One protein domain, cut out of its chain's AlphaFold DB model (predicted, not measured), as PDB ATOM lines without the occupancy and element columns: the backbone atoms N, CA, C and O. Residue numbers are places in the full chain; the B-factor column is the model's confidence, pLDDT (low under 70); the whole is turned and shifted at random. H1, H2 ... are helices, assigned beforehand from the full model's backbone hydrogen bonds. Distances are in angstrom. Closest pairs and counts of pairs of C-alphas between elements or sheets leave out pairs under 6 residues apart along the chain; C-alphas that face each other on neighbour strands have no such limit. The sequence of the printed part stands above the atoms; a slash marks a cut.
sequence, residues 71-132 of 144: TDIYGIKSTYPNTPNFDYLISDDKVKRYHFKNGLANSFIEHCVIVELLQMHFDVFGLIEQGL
ATOM      1  N   THR A  71      22.104  -0.377  26.256       93.31
ATOM      2  CA  THR A  71      22.027  -0.124  27.699       93.31
ATOM      3  C   THR A  71      20.957   0.913  28.026       93.31
ATOM      4  O   THR A  71      20.164   0.684  28.936       93.31
ATOM      5  N   ASP A  72      20.880   2.003  27.257       93.62
ATOM      6  CA  ASP A  72      19.856   3.043  27.446       93.62
ATOM      7  C   ASP A  72      18.459   2.462  27.215       93.62
ATOM      8  O   ASP A  72      17.555   2.625  28.031       93.62
ATOM      9  N   ILE A  73      18.303   1.691  26.134       91.56
ATOM     10  CA  ILE A  73      17.062   0.982  25.808       91.56
ATOM     11  C   ILE A  73      16.658   0.039  26.946       91.56
ATOM     12  O   ILE A  73      15.495   0.023  27.351       91.56
ATOM     13  N   TYR A  74      17.598  -0.756  27.461       92.88
ATOM     14  CA  TYR A  74      17.332  -1.661  28.576       92.88
ATOM     15  C   TYR A  74      16.934  -0.895  29.843       92.88
ATOM     16  O   TYR A  74      15.992  -1.299  30.517       92.88
ATOM     17  N   GLY A  75      17.595   0.230  30.136       95.00
ATOM     18  CA  GLY A  75      17.243   1.115  31.246       95.00
ATOM     19  C   GLY A  75      15.803   1.617  31.148       95.00
ATOM     20  O   GLY A  75      15.023   1.423  32.080       95.00
ATOM     21  N   ILE A  76      15.415   2.154  29.983       94.62
ATOM     22  CA  ILE A  76      14.039   2.602  29.710       94.62
ATOM     23  C   ILE A  76      13.047   1.454  29.939       94.62
ATOM     24  O   ILE A  76      12.046   1.632  30.627       94.62
ATOM     25  N   LYS A  77      13.328   0.260  29.403       92.69
ATOM     26  CA  LYS A  77      12.451  -0.914  29.540       92.69
ATOM     27  C   LYS A  77      12.349  -1.434  30.964       92.69
ATOM     28  O   LYS A  77      11.279  -1.866  31.380       92.69
ATOM     29  N   SER A  78      13.447  -1.408  31.712       94.81
ATOM     30  CA  SER A  78      13.449  -1.825  33.111       94.81
ATOM     31  C   SER A  78      12.571  -0.903  33.957       94.81
ATOM     32  O   SER A  78      11.893  -1.378  34.865       94.81
ATOM     33  N   THR A  79      12.567   0.396  33.654       96.12
ATOM     34  CA  THR A  79      11.699   1.381  34.315       96.12
ATOM     35  C   THR A  79      10.251   1.283  33.821       96.12
ATOM     36  O   THR A  79       9.314   1.403  34.611       96.12
ATOM     37  N   TYR A  80      10.056   1.023  32.524       94.75
ATOM     38  CA  TYR A  80       8.758   1.009  31.846       94.75
ATOM     39  C   TYR A  80       8.557  -0.287  31.038       94.75
ATOM     40  O   TYR A  80       8.645  -0.279  29.806       94.75
ATOM     41  N   PRO A  81       8.241  -1.414  31.706       91.19
ATOM     42  CA  PRO A  81       8.201  -2.730  31.061       91.19
ATOM     43  C   PRO A  81       7.069  -2.899  30.035       91.19
ATOM     44  O   PRO A  81       7.144  -3.780  29.187       91.19
ATOM     45  N   ASN A  82       6.033  -2.055  30.080       93.06
ATOM     46  CA  ASN A  82       4.876  -2.119  29.181       93.06
ATOM     47  C   ASN A  82       4.936  -1.016  28.112       93.06
ATOM     48  O   ASN A  82       4.115  -0.099  28.120       93.06
ATOM     49  N   THR A  83       5.918  -1.094  27.208       93.81
ATOM     50  CA  THR A  83       6.149  -0.109  26.129       93.81
ATOM     51  C   THR A  83       6.152  -0.763  24.730       93.81
ATOM     52  O   THR A  83       7.159  -0.737  24.021       93.81
ATOM     53  N   PRO A  84       5.026  -1.380  24.306       93.06
ATOM     54  CA  PRO A  84       4.962  -2.187  23.082       93.06
ATOM     55  C   PRO A  84       5.246  -1.405  21.792       93.06
ATOM     56  O   PRO A  84       5.751  -1.977  20.825       93.06
ATOM     57  N   ASN A  85       4.940  -0.107  21.737       91.69
ATOM     58  CA  ASN A  85       5.249   0.685  20.551       91.69
ATOM     59  C   ASN A  85       6.736   1.023  20.475       91.69
ATOM     60  O   ASN A  85       7.318   1.004  19.389       91.69
ATOM     61  N   PHE A  86       7.372   1.292  21.617       91.06
ATOM     62  CA  PHE A  86       8.820   1.439  21.661       91.06
ATOM     63  C   PHE A  86       9.533   0.148  21.260       91.06
ATOM     64  O   PHE A  86      10.464   0.213  20.460       91.06
ATOM     65  N   ASP A  87       9.050  -1.013  21.717       90.19
ATOM     66  CA  ASP A  87       9.537  -2.326  21.274       90.19
ATOM     67  C   ASP A  87       9.492  -2.467  19.757       90.19
ATOM     68  O   ASP A  87      10.490  -2.827  19.131       90.19
ATOM     69  N   TYR A  88       8.345  -2.136  19.162       88.88
ATOM     70  CA  TYR A  88       8.178  -2.167  17.719       88.88
ATOM     71  C   TYR A  88       9.187  -1.249  17.015       88.88
ATOM     72  O   TYR A  88       9.904  -1.701  16.119       88.88
ATOM     73  N   LEU A  89       9.311   0.005  17.467       87.00
ATOM     74  CA  LEU A  89      10.204   1.009  16.877       87.00
ATOM     75  C   LEU A  89      11.675   0.585  16.859       87.00
ATOM     76  O   LEU A  89      12.387   0.921  15.915       87.00
ATOM     77  N   ILE A  90      12.135  -0.128  17.888       87.44
ATOM     78  CA  ILE A  90      13.533  -0.564  17.994       87.44
ATOM     79  C   ILE A  90      13.783  -1.974  17.443       87.44
ATOM     80  O   ILE A  90      14.942  -2.363  17.325       87.44
ATOM     81  N   SER A  91      12.730  -2.745  17.142       87.69
ATOM     82  CA  SER A  91      12.842  -4.130  16.653       87.69
ATOM     83  C   SER A  91      13.224  -4.240  15.174       87.69
ATOM     84  O   SER A  91      13.831  -5.231  14.774       87.69
ATOM     85  N   ASP A  92      12.893  -3.228  14.368       87.56
ATOM     86  CA  ASP A  92      13.188  -3.179  12.936       87.56
ATOM     87  C   ASP A  92      14.158  -2.027  12.636       87.56
ATOM     88  O   ASP A  92      13.854  -0.853  12.852       87.56
ATOM     89  N   ASP A  93      15.335  -2.356  12.097       87.38
ATOM     90  CA  ASP A  93      16.389  -1.381  11.800       87.38
ATOM     91  C   ASP A  93      15.964  -0.293  10.803       87.38
ATOM     92  O   ASP A  93      16.439   0.843  10.884       87.38
ATOM     93  N   LYS A  94      15.093  -0.610   9.837       87.38
ATOM     94  CA  LYS A  94      14.605   0.376   8.863       87.38
ATOM     95  C   LYS A  94      13.625   1.333   9.524       87.38
ATOM     96  O   LYS A  94      13.753   2.542   9.326       87.38
ATOM     97  N   VAL A  95      12.692   0.802  10.318       85.06
ATOM     98  CA  VAL A  95      11.737   1.599  11.105       85.06
ATOM     99  C   VAL A  95      12.506   2.511  12.060       85.06
ATOM    100  O   VAL A  95      12.342   3.731  12.008       85.06
ATOM    101  N   LYS A  96      13.442   1.948  12.831       86.19
ATOM    102  CA  LYS A  96      14.321   2.684  13.746       86.19
ATOM    103  C   LYS A  96      15.021   3.845  13.047       86.19
ATOM    104  O   LYS A  96      14.886   4.989  13.473       86.19
ATOM    105  N   ARG A  97      15.727   3.585  11.939       85.56
ATOM    106  CA  ARG A  97      16.457   4.626  11.187       85.56
ATOM    107  C   ARG A  97      15.534   5.716  10.651       85.56
ATOM    108  O   ARG A  97      15.889   6.890  10.718       85.56
ATOM    109  N   TYR A  98      14.370   5.344  10.119       86.56
ATOM    110  CA  TYR A  98      13.407   6.312   9.605       86.56
ATOM    111  C   TYR A  98      12.928   7.258  10.709       86.56
ATOM    112  O   TYR A  98      12.998   8.476  10.550       86.56
ATOM    113  N   HIS A  99      12.491   6.716  11.844       85.56
ATOM    114  CA  HIS A  99      11.970   7.524  12.943       85.56
ATOM    115  C   HIS A  99      13.061   8.339  13.640       85.56
ATOM    116  O   HIS A  99      12.842   9.497  13.975       85.56
ATOM    117  N   PHE A 100      14.263   7.786  13.798       85.88
ATOM    118  CA  PHE A 100      15.373   8.489  14.444       85.88
ATOM    119  C   PHE A 100      15.863   9.677  13.618       85.88
ATOM    120  O   PHE A 100      16.243  10.695  14.186       85.88
ATOM    121  N   LYS A 101      15.789   9.580  12.286       84.12
ATOM    122  CA  LYS A 101      16.120  10.692  11.396       84.12
ATOM    123  C   LYS A 101      15.033  11.773  11.359       84.12
ATOM    124  O   LYS A 101      15.342  12.954  11.269       84.12
ATOM    125  N   ASN A 102      13.760  11.376  11.389       83.62
ATOM    126  CA  ASN A 102      12.633  12.303  11.210       83.62
ATOM    127  C   ASN A 102      12.029  12.820  12.528       83.62
ATOM    128  O   ASN A 102      11.121  13.651  12.500       83.62
ATOM    129  N   GLY A 103      12.522  12.339  13.669       84.75
ATOM    130  CA  GLY A 103      11.964  12.615  14.986       84.75
ATOM    131  C   GLY A 103      10.859  11.630  15.381       84.75
ATOM    132  O   GLY A 103      10.057  11.156  14.572       84.75
ATOM    133  N   LEU A 104      10.794  11.353  16.679       86.56
ATOM    134  CA  LEU A 104       9.808  10.481  17.308       86.56
ATOM    135  C   LEU A 104       8.488  11.183  17.632       86.56
ATOM    136  O   LEU A 104       7.488  10.499  17.803       86.56
ATOM    137  N   ALA A 105       8.447  12.516  17.664       79.06
ATOM    138  CA  ALA A 105       7.256  13.275  18.065       79.06
ATOM    139  C   ALA A 105       5.992  13.007  17.219       79.06
ATOM    140  O   ALA A 105       4.883  13.199  17.707       79.06
ATOM    141  N   ASN A 106       6.150  12.553  15.971       80.00
ATOM    142  CA  ASN A 106       5.039  12.169  15.087       80.00
ATOM    143  C   ASN A 106       4.770  10.653  15.073       80.00
ATOM    144  O   ASN A 106       3.979  10.169  14.266       80.00
ATOM    145  N   SER A 107       5.463   9.894  15.919       84.81
ATOM    146  CA  SER A 107       5.345   8.440  16.009       84.81
ATOM    147  C   SER A 107       4.366   8.078  17.116       84.81
ATOM    148  O   SER A 107       4.266   8.778  18.123       84.81
ATOM    149  N   PHE A 108       3.664   6.961  16.955       86.31
ATOM    150  CA  PHE A 108       2.870   6.408  18.042       86.31
ATOM    151  C   PHE A 108       3.832   5.725  19.018       86.31
ATOM    152  O   PHE A 108       4.264   4.609  18.768       86.31
ATOM    153  N   ILE A 109       4.254   6.435  20.061       91.50
ATOM    154  CA  ILE A 109       5.159   5.942  21.105       91.50
ATOM    155  C   ILE A 109       4.603   6.339  22.473       91.50
ATOM    156  O   ILE A 109       3.915   7.354  22.611       91.50
ATOM    157  N   GLU A 110       4.874   5.536  23.495       94.44
ATOM    158  CA  GLU A 110       4.414   5.808  24.847       94.44
ATOM    159  C   GLU A 110       5.015   7.113  25.388       94.44
ATOM    160  O   GLU A 110       6.220   7.362  25.309       94.44
ATOM    161  N   HIS A 111       4.170   7.938  26.009       93.25
ATOM    162  CA  HIS A 111       4.581   9.225  26.572       93.25
ATOM    163  C   HIS A 111       5.713   9.091  27.605       93.25
ATOM    164  O   HIS A 111       6.583   9.955  27.668       93.25
ATOM    165  N   CYS A 112       5.743   8.009  28.394       94.69
ATOM    166  CA  CYS A 112       6.831   7.767  29.347       94.69
ATOM    167  C   CYS A 112       8.196   7.635  28.657       94.69
ATOM    168  O   CYS A 112       9.175   8.180  29.154       94.69
ATOM    169  N   VAL A 113       8.254   6.999  27.484       95.44
ATOM    170  CA  VAL A 113       9.493   6.867  26.711       95.44
ATOM    171  C   VAL A 113       9.922   8.219  26.147       95.44
ATOM    172  O   VAL A 113      11.098   8.557  26.216       95.44
ATOM    173  N   ILE A 114       8.977   9.029  25.651       94.75
ATOM    174  CA  ILE A 114       9.267  10.408  25.224       94.75
ATOM    175  C   ILE A 114       9.883  11.201  26.378       94.75
ATOM    176  O   ILE A 114      10.918  11.834  26.195       94.75
ATOM    177  N   VAL A 115       9.269  11.156  27.560       95.75
ATOM    178  CA  VAL A 115       9.756  11.866  28.749       95.75
ATOM    179  C   VAL A 115      11.178  11.438  29.113       95.75
ATOM    180  O   VAL A 115      12.013  12.303  29.364       95.75
ATOM    181  N   GLU A 116      11.478  10.141  29.083       96.50
ATOM    182  CA  GLU A 116      12.818   9.623  29.379       96.50
ATOM    183  C   GLU A 116      13.857  10.092  28.343       96.50
ATOM    184  O   GLU A 116      14.937  10.567  28.689       96.50
ATOM    185  N   LEU A 117      13.512  10.064  27.053       96.19
ATOM    186  CA  LEU A 117      14.383  10.564  25.985       96.19
ATOM    187  C   LEU A 117      14.631  12.078  26.094       96.19
ATOM    188  O   LEU A 117      15.748  12.537  25.852       96.19
ATOM    189  N   LEU A 118      13.614  12.854  26.483       96.81
ATOM    190  CA  LEU A 118      13.746  14.290  26.749       96.81
ATOM    191  C   LEU A 118      14.659  14.560  27.953       96.81
ATOM    192  O   LEU A 118      15.496  15.457  27.877       96.81
ATOM    193  N   GLN A 119      14.539  13.772  29.028       96.81
ATOM    194  CA  GLN A 119      15.421  13.842  30.202       96.81
ATOM    195  C   GLN A 119      16.883  13.592  29.836       96.81
ATOM    196  O   GLN A 119      17.783  14.304  30.281       96.81
ATOM    197  N   MET A 120      17.114  12.615  28.964       96.50
ATOM    198  CA  MET A 120      18.432  12.302  28.421       96.50
ATOM    199  C   MET A 120      18.888  13.268  27.308       96.50
ATOM    200  O   MET A 120      19.985  13.109  26.782       96.50
ATOM    201  N   HIS A 121      18.093  14.289  26.965       96.81
ATOM    202  CA  HIS A 121      18.379  15.290  25.926       96.81
ATOM    203  C   HIS A 121      18.575  14.717  24.514       96.81
ATOM    204  O   HIS A 121      19.349  15.256  23.719       96.81
ATOM    205  N   PHE A 122      17.861  13.646  24.172       96.75
ATOM    206  CA  PHE A 122      17.831  13.133  22.805       96.75
ATOM    207  C   PHE A 122      16.960  13.987  21.881       96.75
ATOM    208  O   PHE A 122      15.974  14.598  22.301       96.75
ATOM    209  N   ASP A 123      17.287  13.995  20.592       96.44
ATOM    210  CA  ASP A 123      16.570  14.737  19.556       96.44
ATOM    211  C   ASP A 123      15.232  14.087  19.143       96.44
ATOM    212  O   ASP A 123      15.030  13.629  18.018       96.44
ATOM    213  N   VAL A 124      14.276  14.077  20.074       95.50
ATOM    214  CA  VAL A 124      12.919  13.537  19.904       95.50
ATOM    215  C   VAL A 124      12.158  14.212  18.755       95.50
ATOM    216  O   VAL A 124      11.280  13.591  18.156       95.50
ATOM    217  N   PHE A 125      12.475  15.462  18.411       94.81
ATOM    218  CA  PHE A 125      11.769  16.223  17.372       94.81
ATOM    219  C   PHE A 125      12.509  16.271  16.021       94.81
ATOM    220  O   PHE A 125      12.011  16.912  15.093       94.81
ATOM    221  N   GLY A 126      13.670  15.616  15.890       93.81
ATOM    222  CA  GLY A 126      14.466  15.627  14.656       93.81
ATOM    223  C   GLY A 126      15.010  17.018  14.293       93.81
ATOM    224  O   GLY A 126      15.079  17.377  13.117       93.81
ATOM    225  N   LEU A 127      15.322  17.845  15.290       95.12
ATOM    226  CA  LEU A 127      15.820  19.212  15.145       95.12
ATOM    227  C   LEU A 127      17.252  19.276  14.603       95.12
ATOM    228  O   LEU A 127      17.597  20.267  13.956       95.12
ATOM    229  N   ILE A 128      18.086  18.263  14.859       95.38
ATOM    230  CA  ILE A 128      19.482  18.206  14.402       95.38
ATOM    231  C   ILE A 128      19.519  18.128  12.875       95.38
ATOM    232  O   ILE A 128      20.123  18.986  12.233       95.38
ATOM    233  N   GLU A 129      18.803  17.169  12.284       92.38
ATOM    234  CA  GLU A 129      18.722  16.992  10.824       92.38
ATOM    235  C   GLU A 129      18.102  18.212  10.122       92.38
ATOM    236  O   GLU A 129      18.401  18.504   8.965       92.38
ATOM    237  N   GLN A 130      17.267  18.976  10.831       92.31
ATOM    238  CA  GLN A 130      16.687  20.230  10.340       92.31
ATOM    239  C   GLN A 130      17.612  21.448  10.505       92.31
ATOM    240  O   GLN A 130      17.236  22.560  10.123       92.31
ATOM    241  N   GLY A 131      18.795  21.282  11.107       93.00
ATOM    242  CA  GLY A 131      19.742  22.362  11.398       93.00
ATOM    243  C   GLY A 131      19.296  23.322  12.512       93.00
ATOM    244  O   GLY A 131      19.893  24.395  12.675       93.00
ATOM    245  N   LEU A 132      18.254  22.953  13.266       94.06
ATOM    246  CA  LEU A 132      17.661  23.736  14.352       94.06
ATOM    247  C   LEU A 132      18.292  23.435  15.720       94.06
ATOM    248  O   LEU A 132      18.177  24.263  16.617       94.06
TER     249      LEU A 132
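Overview. This is residues 71 to 132 of the 144 residues of an uncharacterized protein of Pedobacter africanus (UniProt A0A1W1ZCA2). Four short helices follow one another round an open ring with few contacts across it: H3, the longest, meets H2 at a corner, and H1 and H4 make the part of the ring away from H3. After H4, residues 120 to 132 run without a named element back past the end of H3, and Gly 131 lies at one end of the longest axis. The printed part has 62 residues, with four named helices in the order H1, H2, H3, H4 and no named strand; the class is all helix. It is compact, with a radius of gyration of the C-alphas of 11.3 A and spans of 34 by 25 by 20 A.

Along the chain. H3 is residues 93 to 102, 14.2 A from first to last C-alpha, and ends with C-alpha 102 at (12.633, 12.303, 11.210). Before it, H2 is residues 84 to 91, 10.4 A long. H1, residues 71 to 79, is 12.4 A long and begins with C-alpha 71 at (22.027, -0.124, 27.699). H4, residues 111 to 119, is 12.3 A long and ends with C-alpha 119 at (15.421, 13.842, 30.202).

Arrangement. H3 and H2 touch only at the corner by their link, about perpendicular at 75 degrees; their closest C-alphas, of Lys 96 and Ile 90, are 5.4 A apart. H2 and H4 are close but not clearly touching: the closest C-alphas, of Phe 86 and Val 113, are 7.4 A apart, at a steep tilt of 56 degrees, the same way. H1 and H4 are also close but not clearly touching, with the closest C-alphas, of Ile 76 and Val 113, 6.9 A apart, at a steep tilt of 47 degrees, opposite ways. H1 and H2 are near each other, with 7 pairs of C-alphas within 10 A. H3 is apart from H1 and from H4. In H1, H2, H3 and H4, every O i to N i+4 pair is within hydrogen-bond range.

Size, cuts and confidence. The two C-alphas farthest apart, of Pro 81 and Gly 131, are 33.9 A apart. The printed part has no cut. The links H1 to H2 and H2 to H3 are tight, the link H3 to H4 is short, and no link is long. The mean pLDDT of the printed part is 91.3, and no printed residue is under 70.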